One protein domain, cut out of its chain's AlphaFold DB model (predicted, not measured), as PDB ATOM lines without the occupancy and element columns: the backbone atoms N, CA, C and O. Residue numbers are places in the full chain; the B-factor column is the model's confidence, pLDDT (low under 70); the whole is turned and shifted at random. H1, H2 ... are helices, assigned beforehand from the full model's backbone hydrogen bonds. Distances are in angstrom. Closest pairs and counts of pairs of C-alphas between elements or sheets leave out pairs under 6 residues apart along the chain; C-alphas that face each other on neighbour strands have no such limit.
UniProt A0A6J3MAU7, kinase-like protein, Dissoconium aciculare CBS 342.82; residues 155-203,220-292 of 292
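AT A GLANCE: This is residues 155 to 203 and 220 to 292 of the 292 residues of the protein "kinase-like protein" of Dissoconium aciculare CBS 342.82 (UniProt A0A6J3MAU7). Helices H2 and H4 lie side by side, running opposite ways, with H1 near one end of H4; H5, with tiny H3 packed on it, makes a second group set apart from H4 and joined to it by a long link. The printed part has 122 residues, under half in five named helices, H1 to H5: all helix. It is only just loose, close to compact, radius of gyration of the C-alphas 16.7 A, spans 52 by 38 by 24 A.

IN THESE COORDINATES: H4, residues 240 to 255, runs 22.9 A from (-10.067, 6.635, 6.775). H2, residues 170 to 185, runs 21.9 A; H5, residues 272 to 284, runs 18.2 A to (0.817, -2.733, -0.471).

HOW THE PARTS SIT: H2 touches H4 with residues 170 to 177 alone, opposite ways at a shallow tilt of 12 degrees; the closest C-alphas, Val 170 and Ile 254, are at 6.2 A. H1, residues 156 to 162, is close to H4 but not clearly touching: closest C-alphas Val 160 and Phe 253, 7.1 A. H3, residues 229 to 232, touches H5: closest C-alphas Pro 229 and Leu 277, 6.8 A. Every O i to N i+4 pair is within hydrogen-bond range in H2, H4 and H5; H1 has 1 of 3, and 3 of 4 O i to N i+3.

THE WHOLE: Residues 204 to 219 are not printed, a gap of 23.9 A between C-alphas 203 and 220. The link H4 to H5 is long. Residues 186 to 202 have pLDDT under 70.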
ATOM      1  N   SER A 155     -20.091  15.484 -13.411       82.19
ATOM      2  CA  SER A 155     -19.265  14.745 -12.446       82.19
ATOM      3  C   SER A 155     -17.847  14.485 -12.968       82.19
ATOM      4  O   SER A 155     -17.608  14.454 -14.179       82.19
ATOM      5  N   LEU A 156     -16.888  14.251 -12.065       78.81
ATOM      6  CA  LEU A 156     -15.503  13.939 -12.446       78.81
ATOM      7  C   LEU A 156     -15.413  12.692 -13.342       78.81
ATOM      8  O   LEU A 156     -14.672  12.708 -14.323       78.81
ATOM      9  N   GLY A 157     -16.240  11.673 -13.080       79.06
ATOM     10  CA  GLY A 157     -16.342  10.474 -13.920       79.06
ATOM     11  C   GLY A 157     -16.789  10.766 -15.358       79.06
ATOM     12  O   GLY A 157     -16.348  10.108 -16.291       79.06
ATOM     13  N   GLN A 158     -17.592  11.807 -15.588       80.25
ATOM     14  CA  GLN A 158     -17.899  12.266 -16.948       80.25
ATOM     15  C   GLN A 158     -16.757  13.104 -17.538       80.25
ATOM     16  O   GLN A 158     -16.475  13.025 -18.735       80.25
ATOM     17  N   GLN A 159     -16.084  13.909 -16.713       80.19
ATOM     18  CA  GLN A 159     -15.009  14.790 -17.168       80.19
ATOM     19  C   GLN A 159     -13.754  14.030 -17.611       80.19
ATOM     20  O   GLN A 159     -13.122  14.467 -18.576       80.19
ATOM     21  N   VAL A 160     -13.413  12.889 -16.995       82.94
ATOM     22  CA  VAL A 160     -12.239  12.079 -17.394       82.94
ATOM     23  C   VAL A 160     -12.277  11.685 -18.874       82.94
ATOM     24  O   VAL A 160     -11.235  11.633 -19.522       82.94
ATOM     25  N   HIS A 161     -13.466  11.500 -19.458       83.88
ATOM     26  CA  HIS A 161     -13.632  11.149 -20.873       83.88
ATOM     27  C   HIS A 161     -13.185  12.242 -21.850       83.88
ATOM     28  O   HIS A 161     -12.968  11.954 -23.025       83.88
ATOM     29  N   ARG A 162     -13.032  13.487 -21.384       85.12
ATOM     30  CA  ARG A 162     -12.535  14.602 -22.203       85.12
ATOM     31  C   ARG A 162     -11.021  14.561 -22.389       85.12
ATOM     32  O   ARG A 162     -10.499  15.267 -23.247       85.12
ATOM     33  N   PHE A 163     -10.319  13.756 -21.595       84.38
ATOM     34  CA  PHE A 163      -8.871  13.657 -21.649       84.38
ATOM     35  C   PHE A 163      -8.421  12.426 -22.450       84.38
ATOM     36  O   PHE A 163      -9.022  11.351 -22.329       84.38
ATOM     37  N   PRO A 164      -7.332  12.530 -23.237       86.62
ATOM     38  CA  PRO A 164      -6.757  11.385 -23.933       86.62
ATOM     39  C   PRO A 164      -6.453  10.234 -22.970       86.62
ATOM     40  O   PRO A 164      -5.873  10.441 -21.903       86.62
ATOM     41  N   ASN A 165      -6.837   9.012 -23.347       89.06
ATOM     42  CA  ASN A 165      -6.689   7.807 -22.519       89.06
ATOM     43  C   ASN A 165      -7.323   7.915 -21.120       89.06
ATOM     44  O   ASN A 165      -6.910   7.194 -20.218       89.06
ATOM     45  N   ARG A 166      -8.293   8.821 -20.931       87.81
ATOM     46  CA  ARG A 166      -8.938   9.102 -19.638       87.81
ATOM     47  C   ARG A 166      -7.968   9.570 -18.544       87.81
ATOM     48  O   ARG A 166      -8.230   9.379 -17.363       87.81
ATOM     49  N   ARG A 167      -6.844  10.184 -18.930       90.38
ATOM     50  CA  ARG A 167      -5.810  10.667 -18.002       90.38
ATOM     51  C   ARG A 167      -5.914  12.166 -17.790       90.38
ATOM     52  O   ARG A 167      -5.592  12.947 -18.682       90.38
ATOM     53  N   ILE A 168      -6.296  12.567 -16.588       88.56
ATOM     54  CA  ILE A 168      -6.277  13.961 -16.161       88.56
ATOM     55  C   ILE A 168      -4.814  14.395 -15.942       88.56
ATOM     56  O   ILE A 168      -4.038  13.675 -15.304       88.56
ATOM     57  N   PRO A 169      -4.394  15.573 -16.442       91.06
ATOM     58  CA  PRO A 169      -3.068  16.109 -16.169       91.06
ATOM     59  C   PRO A 169      -2.793  16.209 -14.667       91.06
ATOM     60  O   PRO A 169      -3.598  16.758 -13.920       91.06
ATOM     61  N   VAL A 170      -1.603  15.781 -14.233       91.19
ATOM     62  CA  VAL A 170      -1.206  15.755 -12.809       91.19
ATOM     63  C   VAL A 170      -1.425  17.098 -12.106       91.19
ATOM     64  O   VAL A 170      -1.802  17.124 -10.938       91.19
ATOM     65  N   LYS A 171      -1.204  18.222 -12.803       89.44
ATOM     66  CA  LYS A 171      -1.475  19.561 -12.260       89.44
ATOM     67  C   LYS A 171      -2.955  19.719 -11.888       89.44
ATOM     68  O   LYS A 171      -3.252  20.112 -10.770       89.44
ATOM     69  N   THR A 172      -3.859  19.358 -12.794       86.56
ATOM     70  CA  THR A 172      -5.310  19.388 -12.571       86.56
ATOM     71  C   THR A 172      -5.727  18.396 -11.486       86.56
ATOM     72  O   THR A 172      -6.487  18.764 -10.598       86.56
ATOM     73  N   THR A 173      -5.177  17.174 -11.485       89.44
ATOM     74  CA  THR A 173      -5.448  16.188 -10.426       89.44
ATOM     75  C   THR A 173      -5.073  16.725  -9.050       89.44
ATOM     76  O   THR A 173      -5.851  16.581  -8.117       89.44
ATOM     77  N   LYS A 174      -3.915  17.379  -8.906       87.94
ATOM     78  CA  LYS A 174      -3.497  17.973  -7.628       87.94
ATOM     79  C   LYS A 174      -4.478  19.026  -7.127       87.94
ATOM     80  O   LYS A 174      -4.768  19.034  -5.936       87.94
ATOM     81  N   GLU A 175      -4.998  19.874  -8.012       85.38
ATOM     82  CA  GLU A 175      -6.005  20.864  -7.624       85.38
ATOM     83  C   GLU A 175      -7.318  20.198  -7.210       85.38
ATOM     84  O   GLU A 175      -7.855  20.536  -6.162       85.38
ATOM     85  N   ILE A 176      -7.795  19.193  -7.954       85.38
ATOM     86  CA  ILE A 176      -8.989  18.420  -7.574       85.38
ATOM     87  C   ILE A 176      -8.795  17.775  -6.194       85.38
ATOM     88  O   ILE A 176      -9.631  17.934  -5.312       85.38
ATOM     89  N   VAL A 177      -7.673  17.088  -5.983       87.94
ATOM     90  CA  VAL A 177      -7.365  16.387  -4.727       87.94
ATOM     91  C   VAL A 177      -7.273  17.354  -3.559       87.94
ATOM     92  O   VAL A 177      -7.837  17.086  -2.505       87.94
ATOM     93  N   LYS A 178      -6.600  18.494  -3.743       84.94
ATOM     94  CA  LYS A 178      -6.509  19.538  -2.719       84.94
ATOM     95  C   LYS A 178      -7.900  19.982  -2.271       84.94
ATOM     96  O   LYS A 178      -8.156  20.054  -1.076       84.94
ATOM     97  N   GLN A 179      -8.792  20.221  -3.225       82.31
ATOM     98  CA  GLN A 179     -10.160  20.649  -2.962       82.31
ATOM     99  C   GLN A 179     -10.992  19.562  -2.265       82.31
ATOM    100  O   GLN A 179     -11.686  19.853  -1.293       82.31
ATOM    101  N   LEU A 180     -10.885  18.300  -2.692       83.44
ATOM    102  CA  LEU A 180     -11.570  17.179  -2.035       83.44
ATOM    103  C   LEU A 180     -11.071  16.975  -0.596       83.44
ATOM    104  O   LEU A 180     -11.878  16.840   0.319       83.44
ATOM    105  N   LEU A 181      -9.757  17.033  -0.367       83.19
ATOM    106  CA  LEU A 181      -9.176  16.958   0.979       83.19
ATOM    107  C   LEU A 181      -9.658  18.108   1.869       83.19
ATOM    108  O   LEU A 181     -10.006  17.881   3.022       83.19
ATOM    109  N   GLN A 182      -9.730  19.330   1.336       78.69
ATOM    110  CA  GLN A 182     -10.284  20.480   2.055       78.69
ATOM    111  C   GLN A 182     -11.767  20.287   2.396       78.69
ATOM    112  O   GLN A 182     -12.197  20.676   3.479       78.69
ATOM    113  N   GLY A 183     -12.545  19.676   1.497       73.50
ATOM    114  CA  GLY A 183     -13.942  19.332   1.755       73.50
ATOM    115  C   GLY A 183     -14.088  18.336   2.904       73.50
ATOM    116  O   GLY A 183     -14.849  18.595   3.831       73.50
ATOM    117  N   MET A 184     -13.304  17.258   2.899       75.81
ATOM    118  CA  MET A 184     -13.327  16.249   3.968       75.81
ATOM    119  C   MET A 184     -12.832  16.811   5.309       75.81
ATOM    120  O   MET A 184     -13.443  16.563   6.343       75.81
ATOM    121  N   ALA A 185     -11.787  17.644   5.296       71.38
ATOM    122  CA  ALA A 185     -11.254  18.279   6.501       71.38
ATOM    123  C   ALA A 185     -12.201  19.327   7.111       71.38
ATOM    124  O   ALA A 185     -12.096  19.631   8.291       71.38
ATOM    125  N   SER A 186     -13.147  19.883   6.345       61.47
ATOM    126  CA  SER A 186     -14.068  20.912   6.855       61.47
ATOM    127  C   SER A 186     -15.039  20.422   7.946       61.47
ATOM    128  O   SER A 186     -15.687  21.250   8.588       61.47
ATOM    129  N   GLY A 187     -15.088  19.110   8.213       50.34
ATOM    130  CA  GLY A 187     -15.732  18.523   9.396       50.34
ATOM    131  C   GLY A 187     -14.920  18.647  10.697       50.34
ATOM    132  O   GLY A 187     -15.498  18.564  11.779       50.34
ATOM    133  N   GLU A 188     -13.614  18.920  10.612       43.41
ATOM    134  CA  GLU A 188     -12.676  19.023  11.736       43.41
ATOM    135  C   GLU A 188     -11.871  20.337  11.637       43.41
ATOM    136  O   GLU A 188     -10.828  20.406  11.002       43.41
ATOM    137  N   SER A 189     -12.368  21.412  12.269       37.34
ATOM    138  CA  SER A 189     -11.660  22.694  12.516       37.34
ATOM    139  C   SER A 189     -10.847  23.280  11.337       37.34
ATOM    140  O   SER A 189      -9.659  23.012  11.181       37.34
ATOM    141  N   ALA A 190     -11.458  24.160  10.536       38.16
ATOM    142  CA  ALA A 190     -10.780  24.797   9.403       38.16
ATOM    143  C   ALA A 190     -10.138  26.154   9.763       38.16
ATOM    144  O   ALA A 190     -10.848  27.139   9.976       38.16
ATOM    145  N   ASP A 191      -8.804  26.228   9.709       31.91
ATOM    146  CA  ASP A 191      -8.046  27.480   9.572       31.91
ATOM    147  C   ASP A 191      -7.703  27.766   8.092       31.91
ATOM    148  O   ASP A 191      -7.170  26.919   7.379       31.91
ATOM    149  N   SER A 192      -7.998  29.004   7.663       33.19
ATOM    150  CA  SER A 192      -7.473  29.777   6.513       33.19
ATOM    151  C   SER A 192      -7.312  29.103   5.126       33.19
ATOM    152  O   SER A 192      -6.356  28.370   4.874       33.19
ATOM    153  N   VAL A 193      -8.111  29.541   4.132       39.06
ATOM    154  CA  VAL A 193      -7.892  29.260   2.691       39.06
ATOM    155  C   VAL A 193      -7.913  30.536   1.834       39.06
ATOM    156  O   VAL A 193      -8.827  31.354   1.918       39.06
ATOM    157  N   THR A 194      -6.916  30.665   0.951       28.86
ATOM    158  CA  THR A 194      -6.826  31.651  -0.143       28.86
ATOM    159  C   THR A 194      -7.485  31.131  -1.433       28.86
ATOM    160  O   THR A 194      -7.258  29.968  -1.782       28.86
ATOM    161  N   PRO A 195      -8.226  31.960  -2.195       31.25
ATOM    162  CA  PRO A 195      -8.874  31.545  -3.436       31.25
ATOM    163  C   PRO A 195      -7.897  31.549  -4.618       31.25
ATOM    164  O   PRO A 195      -7.304  32.581  -4.928       31.25
ATOM    165  N   THR A 196      -7.799  30.433  -5.342       28.12
ATOM    166  CA  THR A 196      -7.281  30.435  -6.717       28.12
ATOM    167  C   THR A 196      -8.421  30.038  -7.645       28.12
ATOM    168  O   THR A 196      -8.848  28.887  -7.679       28.12
ATOM    169  N   ILE A 197      -8.958  31.029  -8.353       34.91
ATOM    170  CA  ILE A 197      -9.973  30.847  -9.386       34.91
ATOM    171  C   ILE A 197      -9.236  30.398 -10.644       34.91
ATOM    172  O   ILE A 197      -8.650  31.226 -11.333       34.91
ATOM    173  N   ASP A 198      -9.262  29.099 -10.934       33.28
ATOM    174  CA  ASP A 198      -9.167  28.623 -12.312       33.28
ATOM    175  C   ASP A 198      -9.916  27.285 -12.486       33.28
ATOM    176  O   ASP A 198      -9.485  26.225 -12.038       33.28
ATOM    177  N   SER A 199     -11.119  27.403 -13.053       40.56
ATOM    178  CA  SER A 199     -11.873  26.453 -13.894       40.56
ATOM    179  C   SER A 199     -11.999  24.946 -13.568       40.56
ATOM    180  O   SER A 199     -12.572  24.208 -14.370       40.56
ATOM    181  N   THR A 200     -11.617  24.440 -12.396       50.44
ATOM    182  CA  THR A 200     -12.051  23.100 -11.939       50.44
ATOM    183  C   THR A 200     -12.337  23.124 -10.446       50.44
ATOM    184  O   THR A 200     -11.433  22.976  -9.628       50.44
ATOM    185  N   ILE A 201     -13.606  23.347 -10.091       60.62
ATOM    186  CA  ILE A 201     -14.058  23.294  -8.700       60.62
ATOM    187  C   ILE A 201     -14.627  21.896  -8.439       60.62
ATOM    188  O   ILE A 201     -15.710  21.568  -8.923       60.62
ATOM    189  N   GLY A 202     -13.891  21.067  -7.703       60.94
ATOM    190  CA  GLY A 202     -14.392  19.812  -7.152       60.94
ATOM    191  C   GLY A 202     -15.326  20.110  -5.984       60.94
ATOM    192  O   GLY A 202     -14.974  20.884  -5.089       60.94
ATOM    193  N   LYS A 203     -16.528  19.529  -6.014       73.00
ATOM    194  CA  LYS A 203     -17.488  19.611  -4.913       73.00
ATOM    195  C   LYS A 203     -18.060  18.233  -4.601       73.00
ATOM    196  O   LYS A 203     -18.334  17.482  -5.530       73.00
ATOM    197  N   ARG A 220     -21.941  -2.335   4.475       87.62
ATOM    198  CA  ARG A 220     -21.555  -2.508   3.074       87.62
ATOM    199  C   ARG A 220     -21.495  -1.153   2.380       87.62
ATOM    200  O   ARG A 220     -22.415  -0.777   1.657       87.62
ATOM    201  N   ILE A 221     -20.394  -0.445   2.603       87.69
ATOM    202  CA  ILE A 221     -20.126   0.875   2.023       87.69
ATOM    203  C   ILE A 221     -19.187   0.797   0.809       87.69
ATOM    204  O   ILE A 221     -18.582  -0.243   0.528       87.69
ATOM    205  N   GLN A 222     -19.051   1.934   0.116       87.88
ATOM    206  CA  GLN A 222     -18.177   2.170  -1.040       87.88
ATOM    207  C   GLN A 222     -18.506   1.319  -2.288       87.88
ATOM    208  O   GLN A 222     -18.875   0.142  -2.197       87.88
ATOM    209  N   PRO A 223     -18.316   1.866  -3.504       88.25
ATOM    210  CA  PRO A 223     -18.228   1.047  -4.709       88.25
ATOM    211  C   PRO A 223     -17.094   0.024  -4.579       88.25
ATOM    212  O   PRO A 223     -16.036   0.353  -4.054       88.25
ATOM    213  N   GLU A 224     -17.291  -1.188  -5.100       88.12
ATOM    214  CA  GLU A 224     -16.357  -2.320  -4.933       88.12
ATOM    215  C   GLU A 224     -14.901  -1.961  -5.286       88.12
ATOM    216  O   GLU A 224     -13.994  -2.199  -4.499       88.12
ATOM    217  N   HIS A 225     -14.691  -1.251  -6.398       88.06
ATOM    218  CA  HIS A 225     -13.362  -0.836  -6.862       88.06
ATOM    219  C   HIS A 225     -12.693   0.297  -6.062       88.06
ATOM    220  O   HIS A 225     -11.512   0.588  -6.258       88.06
ATOM    221  N   LEU A 226     -13.439   0.963  -5.177       91.88
ATOM    222  CA  LEU A 226     -12.940   1.996  -4.263       91.88
ATOM    223  C   LEU A 226     -12.981   1.534  -2.804       91.88
ATOM    224  O   LEU A 226     -12.661   2.324  -1.921       91.88
ATOM    225  N   ARG A 227     -13.403   0.293  -2.541       93.12
ATOM    226  CA  ARG A 227     -13.684  -0.195  -1.195       93.12
ATOM    227  C   ARG A 227     -12.400  -0.456  -0.419       93.12
ATOM    228  O   ARG A 227     -11.437  -1.014  -0.946       93.12
ATOM    229  N   ALA A 228     -12.398  -0.022   0.836       93.44
ATOM    230  CA  ALA A 228     -11.272  -0.183   1.739       93.44
ATOM    231  C   ALA A 228     -11.147  -1.643   2.223       93.44
ATOM    232  O   ALA A 228     -12.156  -2.354   2.300       93.44
ATOM    233  N   PRO A 229      -9.929  -2.127   2.528       93.81
ATOM    234  CA  PRO A 229      -9.716  -3.501   2.978       93.81
ATOM    235  C   PRO A 229     -10.477  -3.828   4.266       93.81
ATOM    236  O   PRO A 229     -11.034  -4.917   4.361       93.81
ATOM    237  N   GLU A 230     -10.572  -2.898   5.218       93.56
ATOM    238  CA  GLU A 230     -11.344  -3.070   6.452       93.56
ATOM    239  C   GLU A 230     -12.829  -3.347   6.178       93.56
ATOM    240  O   GLU A 230     -13.434  -4.158   6.869       93.56
ATOM    241  N   VAL A 231     -13.397  -2.767   5.116       92.69
ATOM    242  CA  VAL A 231     -14.798  -2.993   4.733       92.69
ATOM    243  C   VAL A 231     -14.976  -4.372   4.096       92.69
ATOM    244  O   VAL A 231     -15.944  -5.060   4.402       92.69
ATOM    245  N   PHE A 232     -14.041  -4.815   3.247       90.38
ATOM    246  CA  PHE A 232     -14.066  -6.186   2.712       90.38
ATOM    247  C   PHE A 232     -13.915  -7.242   3.811       90.38
ATOM    248  O   PHE A 232     -14.549  -8.290   3.750       90.38
ATOM    249  N   LEU A 233     -13.083  -6.966   4.815       91.00
ATOM    250  CA  LEU A 233     -12.809  -7.882   5.922       91.00
ATOM    251  C   LEU A 233     -13.874  -7.823   7.030       91.00
ATOM    252  O   LEU A 233     -13.815  -8.610   7.972       91.00
ATOM    253  N   GLY A 234     -14.845  -6.910   6.937       91.00
ATOM    254  CA  GLY A 234     -15.855  -6.700   7.978       91.00
ATOM    255  C   GLY A 234     -15.272  -6.171   9.296       91.00
ATOM    256  O   GLY A 234     -15.875  -6.351  10.354       91.00
ATOM    257  N   ALA A 235     -14.096  -5.547   9.246       91.50
ATOM    258  CA  ALA A 235     -13.470  -4.893  10.384       91.50
ATOM    259  C   ALA A 235     -14.134  -3.526  10.662       91.50
ATOM    260  O   ALA A 235     -14.787  -2.956   9.780       91.50
ATOM    261  N   PRO A 236     -13.968  -2.960  11.874       90.56
ATOM    262  CA  PRO A 236     -14.443  -1.613  12.166       90.56
ATOM    263  C   PRO A 236     -13.871  -0.591  11.180       90.56
ATOM    264  O   PRO A 236     -12.665  -0.558  10.933       90.56
ATOM    265  N   TRP A 237     -14.739   0.265  10.652       91.88
ATOM    266  CA  TRP A 237     -14.402   1.267   9.645       91.88
ATOM    267  C   TRP A 237     -14.790   2.677  10.107       91.88
ATOM    268  O   TRP A 237     -15.532   2.853  11.074       91.88
ATOM    269  N   GLY A 238     -14.266   3.699   9.428       88.12
ATOM    270  CA  GLY A 238     -14.545   5.102   9.745       88.12
ATOM    271  C   GLY A 238     -14.048   6.064   8.659       88.12
ATOM    272  O   GLY A 238     -13.815   5.634   7.529       88.12
ATOM    273  N   PRO A 239     -13.811   7.349   8.992       87.50
ATOM    274  CA  PRO A 239     -13.332   8.355   8.035       87.50
ATOM    275  C   PRO A 239     -12.110   7.960   7.172       87.50
ATOM    276  O   PRO A 239     -12.035   8.403   6.024       87.50
ATOM    277  N   PRO A 240     -11.155   7.117   7.632       90.69
ATOM    278  CA  PRO A 240     -10.067   6.635   6.775       90.69
ATOM    279  C   PRO A 240     -10.510   5.918   5.483       90.69
ATOM    280  O   PRO A 240      -9.773   5.974   4.494       90.69
ATOM    281  N   CYS A 241     -11.713   5.335   5.429       90.88
ATOM    282  CA  CYS A 241     -12.257   4.719   4.212       90.88
ATOM    283  C   CYS A 241     -12.405   5.721   3.051       90.88
ATOM    284  O   CYS A 241     -12.168   5.381   1.887       90.88
ATOM    285  N   ASP A 242     -12.735   6.982   3.340       87.44
ATOM    286  CA  ASP A 242     -12.835   8.027   2.313       87.44
ATOM    287  C   ASP A 242     -11.456   8.403   1.761       87.44
ATOM    288  O   ASP A 242     -11.287   8.622   0.556       87.44
ATOM    289  N   ILE A 243     -10.433   8.399   2.622       91.00
ATOM    290  CA  ILE A 243      -9.038   8.620   2.221       91.00
ATOM    291  C   ILE A 243      -8.546   7.478   1.328       91.00
ATOM    292  O   ILE A 243      -7.872   7.736   0.325       91.00
ATOM    293  N   TRP A 244      -8.919   6.234   1.639       94.06
ATOM    294  CA  TRP A 244      -8.651   5.083   0.776       94.06
ATOM    295  C   TRP A 244      -9.291   5.256  -0.608       94.06
ATOM    296  O   TRP A 244      -8.591   5.201  -1.623       94.06
ATOM    297  N   SER A 245     -10.594   5.563  -0.654       92.31
ATOM    298  CA  SER A 245     -11.331   5.815  -1.904       92.31
ATOM    299  C   SER A 245     -10.662   6.899  -2.748       92.31
ATOM    300  O   SER A 245     -10.470   6.737  -3.956       92.31
ATOM    301  N   LEU A 246     -10.259   8.004  -2.111       91.19
ATOM    302  CA  LEU A 246      -9.547   9.091  -2.774       91.19
ATOM    303  C   LEU A 246      -8.194   8.625  -3.329       91.19
ATOM    304  O   LEU A 246      -7.830   9.012  -4.439       91.19
ATOM    305  N   GLY A 247      -7.459   7.783  -2.602       94.12
ATOM    306  CA  GLY A 247      -6.214   7.173  -3.071       94.12
ATOM    307  C   GLY A 247      -6.398   6.388  -4.372       94.12
ATOM    308  O   GLY A 247      -5.659   6.613  -5.336       94.12
ATOM    309  N   CYS A 248      -7.426   5.539  -4.436       94.06
ATOM    310  CA  CYS A 248      -7.793   4.799  -5.646       94.06
ATOM    311  C   CYS A 248      -8.147   5.746  -6.808       94.06
ATOM    312  O   CYS A 248      -7.600   5.606  -7.907       94.06
ATOM    313  N   LEU A 249      -8.969   6.774  -6.554       91.19
ATOM    314  CA  LEU A 249      -9.351   7.780  -7.556       91.19
ATOM    315  C   LEU A 249      -8.157   8.581  -8.090       91.19
ATOM    316  O   LEU A 249      -8.113   8.915  -9.272       91.19
ATOM    317  N   ILE A 250      -7.162   8.890  -7.255       93.19
ATOM    318  CA  ILE A 250      -5.946   9.592  -7.694       93.19
ATOM    319  C   ILE A 250      -5.197   8.772  -8.741       93.19
ATOM    320  O   ILE A 250      -4.743   9.325  -9.751       93.19
ATOM    321  N   VAL A 251      -5.057   7.463  -8.514       93.69
ATOM    322  CA  VAL A 251      -4.412   6.579  -9.486       93.69
ATOM    323  C   VAL A 251      -5.237   6.515 -10.763       93.69
ATOM    324  O   VAL A 251      -4.666   6.670 -11.844       93.69
ATOM    325  N   GLU A 252      -6.557   6.391 -10.646       91.06
ATOM    326  CA  GLU A 252      -7.454   6.384 -11.800       91.06
ATOM    327  C   GLU A 252      -7.341   7.666 -12.626       91.06
ATOM    328  O   GLU A 252      -7.141   7.601 -13.838       91.06
ATOM    329  N   PHE A 253      -7.352   8.837 -11.993       90.12
ATOM    330  CA  PHE A 253      -7.225  10.112 -12.696       90.12
ATOM    331  C   PHE A 253      -5.887  10.258 -13.416       90.12
ATOM    332  O   PHE A 253      -5.850  10.775 -14.530       90.12
ATOM    333  N   ILE A 254      -4.782   9.821 -12.813       92.50
ATOM    334  CA  ILE A 254      -3.446  10.008 -13.397       92.50
ATOM    335  C   ILE A 254      -3.152   8.948 -14.465       92.50
ATOM    336  O   ILE A 254      -2.527   9.248 -15.486       92.50
ATOM    337  N   GLN A 255      -3.565   7.703 -14.230       92.38
ATOM    338  CA  GLN A 255      -3.197   6.561 -15.067       92.38
ATOM    339  C   GLN A 255      -4.290   6.144 -16.057       92.38
ATOM    340  O   GLN A 255      -3.970   5.514 -17.072       92.38
ATOM    341  N   GLY A 256      -5.539   6.544 -15.827       89.25
ATOM    342  CA  GLY A 256      -6.692   6.234 -16.671       89.25
ATOM    343  C   GLY A 256      -7.223   4.808 -16.501       89.25
ATOM    344  O   GLY A 256      -7.882   4.310 -17.411       89.25
ATOM    345  N   PHE A 257      -6.901   4.135 -15.390       88.94
ATOM    346  CA  PHE A 257      -7.369   2.781 -15.081       88.94
ATOM    347  C   PHE A 257      -7.757   2.642 -13.605       88.94
ATOM    348  O   PHE A 257      -7.184   3.306 -12.745       88.94
ATOM    349  N   VAL A 258      -8.700   1.745 -13.328       90.44
ATOM    350  CA  VAL A 258      -9.154   1.408 -11.974       90.44
ATOM    351  C   VAL A 258      -8.059   0.628 -11.244       90.44
ATOM    352  O   VAL A 258      -7.619  -0.402 -11.746       90.44
ATOM    353  N   LEU A 259      -7.606   1.124 -10.087       93.06
ATOM    354  CA  LEU A 259      -6.449   0.564  -9.374       93.06
ATOM    355  C   LEU A 259      -6.658  -0.895  -8.948       93.06
ATOM    356  O   LEU A 259      -5.751  -1.702  -9.138       93.06
ATOM    357  N   PHE A 260      -7.835  -1.202  -8.405       94.19
ATOM    358  CA  PHE A 260      -8.227  -2.546  -7.996       94.19
ATOM    359  C   PHE A 260      -9.557  -2.878  -8.671       94.19
ATOM    360  O   PHE A 260     -10.537  -2.175  -8.437       94.19
ATOM    361  N   ASP A 261      -9.589  -3.872  -9.560       89.56
ATOM    362  CA  ASP A 261     -10.766  -4.153 -10.397       89.56
ATOM    363  C   ASP A 261     -11.543  -5.415 -10.008       89.56
ATOM    364  O   ASP A 261     -12.703  -5.509 -10.402       89.56
ATOM    365  N   GLY A 262     -10.920  -6.329  -9.253       89.25
ATOM    366  CA  GLY A 262     -11.529  -7.531  -8.683       89.25
ATOM    367  C   GLY A 262     -12.178  -8.464  -9.697       89.25
ATOM    368  O   GLY A 262     -13.269  -8.212 -10.209       89.25
ATOM    369  N   LYS A 263     -11.567  -9.618  -9.967       91.06
ATOM    370  CA  LYS A 263     -12.113 -10.590 -10.924       91.06
ATOM    371  C   LYS A 263     -12.399 -11.925 -10.277       91.06
ATOM    372  O   LYS A 263     -11.496 -12.687  -9.944       91.06
ATOM    373  N   ALA A 264     -13.686 -12.256 -10.230       91.31
ATOM    374  CA  ALA A 264     -14.116 -13.601  -9.894       91.31
ATOM    375  C   ALA A 264     -13.550 -14.621 -10.893       91.31
ATOM    376  O   ALA A 264     -13.532 -14.404 -12.113       91.31
ATOM    377  N   SER A 265     -13.119 -15.768 -10.373       93.94
ATOM    378  CA  SER A 265     -12.671 -16.887 -11.195       93.94
ATOM    379  C   SER A 265     -13.805 -17.392 -12.078       93.94
ATOM    380  O   SER A 265     -14.886 -17.722 -11.591       93.94
ATOM    381  N   GLN A 266     -13.525 -17.610 -13.365       92.12
ATOM    382  CA  GLN A 266     -14.460 -18.306 -14.262       92.12
ATOM    383  C   GLN A 266     -14.796 -19.726 -13.781       92.12
ATOM    384  O   GLN A 266     -15.829 -20.277 -14.147       92.12
ATOM    385  N   ARG A 267     -13.911 -20.332 -12.979       90.62
ATOM    386  CA  ARG A 267     -14.080 -21.678 -12.418       90.62
ATOM    387  C   ARG A 267     -14.686 -21.667 -11.010       90.62
ATOM    388  O   ARG A 267     -14.813 -22.733 -10.422       90.62
ATOM    389  N   GLY A 268     -15.013 -20.493 -10.461       90.56
ATOM    390  CA  GLY A 268     -15.578 -20.345  -9.114       90.56
ATOM    391  C   GLY A 268     -14.602 -20.646  -7.973       90.56
ATOM    392  O   GLY A 268     -15.031 -20.881  -6.852       90.56
ATOM    393  N   THR A 269     -13.295 -20.674  -8.245       93.38
ATOM    394  CA  THR A 269     -12.254 -20.969  -7.242       93.38
ATOM    395  C   THR A 269     -11.958 -19.809  -6.293       93.38
ATOM    396  O   THR A 269     -11.343 -20.035  -5.258       93.38
ATOM    397  N   TRP A 270     -12.359 -18.591  -6.658       93.19
ATOM    398  CA  TRP A 270     -12.290 -17.383  -5.837       93.19
ATOM    399  C   TRP A 270     -13.338 -16.376  -6.328       93.19
ATOM    400  O   TRP A 270     -13.735 -16.393  -7.505       93.19
ATOM    401  N   THR A 271     -13.792 -15.524  -5.420       92.94
ATOM    402  CA  THR A 271     -14.742 -14.431  -5.650       92.94
ATOM    403  C   THR A 271     -14.034 -13.167  -6.152       92.94
ATOM    404  O   THR A 271     -12.807 -13.112  -6.203       92.94
ATOM    405  N   SER A 272     -14.789 -12.140  -6.566       91.12
ATOM    406  CA  SER A 272     -14.191 -10.835  -6.892       91.12
ATOM    407  C   SER A 272     -13.567 -10.169  -5.665       91.12
ATOM    408  O   SER A 272     -12.541  -9.511  -5.800       91.12
ATOM    409  N   GLU A 273     -14.137 -10.394  -4.478       90.62
ATOM    410  CA  GLU A 273     -13.631  -9.867  -3.207       90.62
ATOM    411  C   GLU A 273     -12.295 -10.519  -2.817       90.62
ATOM    412  O   GLU A 273     -11.358  -9.820  -2.429       90.62
ATOM    413  N   ASP A 274     -12.165 -11.837  -3.013       92.62
ATOM    414  CA  ASP A 274     -10.902 -12.560  -2.803       92.62
ATOM    415  C   ASP A 274      -9.779 -11.998  -3.690       92.62
ATOM    416  O   ASP A 274      -8.666 -11.748  -3.223       92.62
ATOM    417  N   ASP A 275     -10.074 -11.768  -4.976       94.06
ATOM    418  CA  ASP A 275      -9.117 -11.188  -5.926       94.06
ATOM    419  C   ASP A 275      -8.792  -9.728  -5.572       94.06
ATOM    420  O   ASP A 275      -7.635  -9.324  -5.626       94.06
ATOM    421  N   HIS A 276      -9.775  -8.947  -5.118       92.75
ATOM    422  CA  HIS A 276      -9.565  -7.587  -4.619       92.75
ATOM    423  C   HIS A 276      -8.552  -7.532  -3.473       92.75
ATOM    424  O   HIS A 276      -7.593  -6.755  -3.519       92.75
ATOM    425  N   LEU A 277      -8.742  -8.374  -2.456       92.56
ATOM    426  CA  LEU A 277      -7.840  -8.456  -1.309       92.56
ATOM    427  C   LEU A 277      -6.441  -8.921  -1.734       92.56
ATOM    428  O   LEU A 277      -5.444  -8.374  -1.258       92.56
ATOM    429  N   ALA A 278      -6.351  -9.862  -2.677       94.06
ATOM    430  CA  ALA A 278      -5.075 -10.274  -3.255       94.06
ATOM    431  C   ALA A 278      -4.370  -9.105  -3.967       94.06
ATOM    432  O   ALA A 278      -3.195  -8.852  -3.698       94.06
ATOM    433  N   GLN A 279      -5.083  -8.331  -4.793       94.75
ATOM    434  CA  GLN A 279      -4.529  -7.152  -5.472       94.75
ATOM    435  C   GLN A 279      -4.057  -6.078  -4.472       94.75
ATOM    436  O   GLN A 279      -2.997  -5.473  -4.674       94.75
ATOM    437  N   HIS A 280      -4.780  -5.864  -3.363       93.88
ATOM    438  CA  HIS A 280      -4.312  -4.990  -2.279       93.88
ATOM    439  C   HIS A 280      -2.954  -5.470  -1.748       93.88
ATOM    440  O   HIS A 280      -2.016  -4.676  -1.636       93.88
ATOM    441  N   MET A 281      -2.829  -6.774  -1.485       94.12
ATOM    442  CA  MET A 281      -1.607  -7.363  -0.940       94.12
ATOM    443  C   MET A 281      -0.428  -7.335  -1.918       94.12
ATOM    444  O   MET A 281       0.716  -7.134  -1.506       94.12
ATOM    445  N   GLU A 282      -0.680  -7.487  -3.217       94.69
ATOM    446  CA  GLU A 282       0.348  -7.391  -4.260       94.69
ATOM    447  C   GLU A 282       0.966  -5.989  -4.352       94.69
ATOM    448  O   GLU A 282       2.163  -5.848  -4.630       94.69
ATOM    449  N   VAL A 283       0.162  -4.948  -4.117       92.88
ATOM    450  CA  VAL A 283       0.593  -3.548  -4.225       92.88
ATOM    451  C   VAL A 283       1.166  -3.018  -2.910       92.88
ATOM    452  O   VAL A 283       2.174  -2.305  -2.932       92.88
ATOM    453  N   LEU A 284       0.537  -3.342  -1.778       93.38
ATOM    454  CA  LEU A 284       0.817  -2.733  -0.471       93.38
ATOM    455  C   LEU A 284       1.553  -3.662   0.504       93.38
ATOM    456  O   LEU A 284       2.097  -3.185   1.499       93.38
ATOM    457  N   GLY A 285       1.643  -4.957   0.195       93.12
ATOM    458  CA  GLY A 285       2.188  -5.980   1.085       93.12
ATOM    459  C   GLY A 285       1.109  -6.680   1.923       93.12
ATOM    460  O   GLY A 285      -0.077  -6.427   1.742       93.12
ATOM    461  N   PRO A 286       1.500  -7.596   2.825       92.31
ATOM    462  CA  PRO A 286       0.558  -8.379   3.624       92.31
ATOM    463  C   PRO A 286      -0.427  -7.511   4.414       92.31
ATOM    464  O   PRO A 286      -0.049  -6.441   4.896       92.31
ATOM    465  N   MET A 287      -1.659  -8.002   4.594       89.94
ATOM    466  CA  MET A 287      -2.638  -7.318   5.438       89.94
ATOM    467  C   MET A 287      -2.127  -7.210   6.885       89.94
ATOM    468  O   MET A 287      -1.570  -8.186   7.401       89.94
ATOM    469  N   PRO A 288      -2.304  -6.049   7.541       88.44
ATOM    470  CA  PRO A 288      -2.027  -5.895   8.963       88.44
ATOM    471  C   PRO A 288      -2.797  -6.926   9.793       88.44
ATOM    472  O   PRO A 288      -3.961  -7.209   9.512       88.44
ATOM    473  N   SER A 289      -2.162  -7.470  10.832       88.62
ATOM    474  CA  SER A 289      -2.786  -8.461  11.717       88.62
ATOM    475  C   SER A 289      -3.983  -7.912  12.486       88.62
ATOM    476  O   SER A 289      -4.820  -8.680  12.926       88.62
ATOM    477  N   GLU A 290      -4.075  -6.596  12.650       86.69
ATOM    478  CA  GLU A 290      -5.186  -5.926  13.324       86.69
ATOM    479  C   GLU A 290      -6.498  -5.988  12.522       86.69
ATOM    480  O   GLU A 290      -7.554  -5.693  13.076       86.69
ATOM    481  N   LEU A 291      -6.434  -6.345  11.232       79.94
ATOM    482  CA  LEU A 291      -7.590  -6.483  10.338       79.94
ATOM    483  C   LEU A 291      -8.021  -7.946  10.108       79.94
ATOM    484  O   LEU A 291      -8.965  -8.171   9.353       79.94
ATOM    485  N   LEU A 292      -7.321  -8.921  10.700       77.50
ATOM    486  CA  LEU A 292      -7.530 -10.367  10.519       77.50
ATOM    487  C   LEU A 292      -8.017 -11.025  11.816       77.50
ATOM    488  O   LEU A 292      -8.838 -11.962  11.709       77.50
TER     489      LEU A 292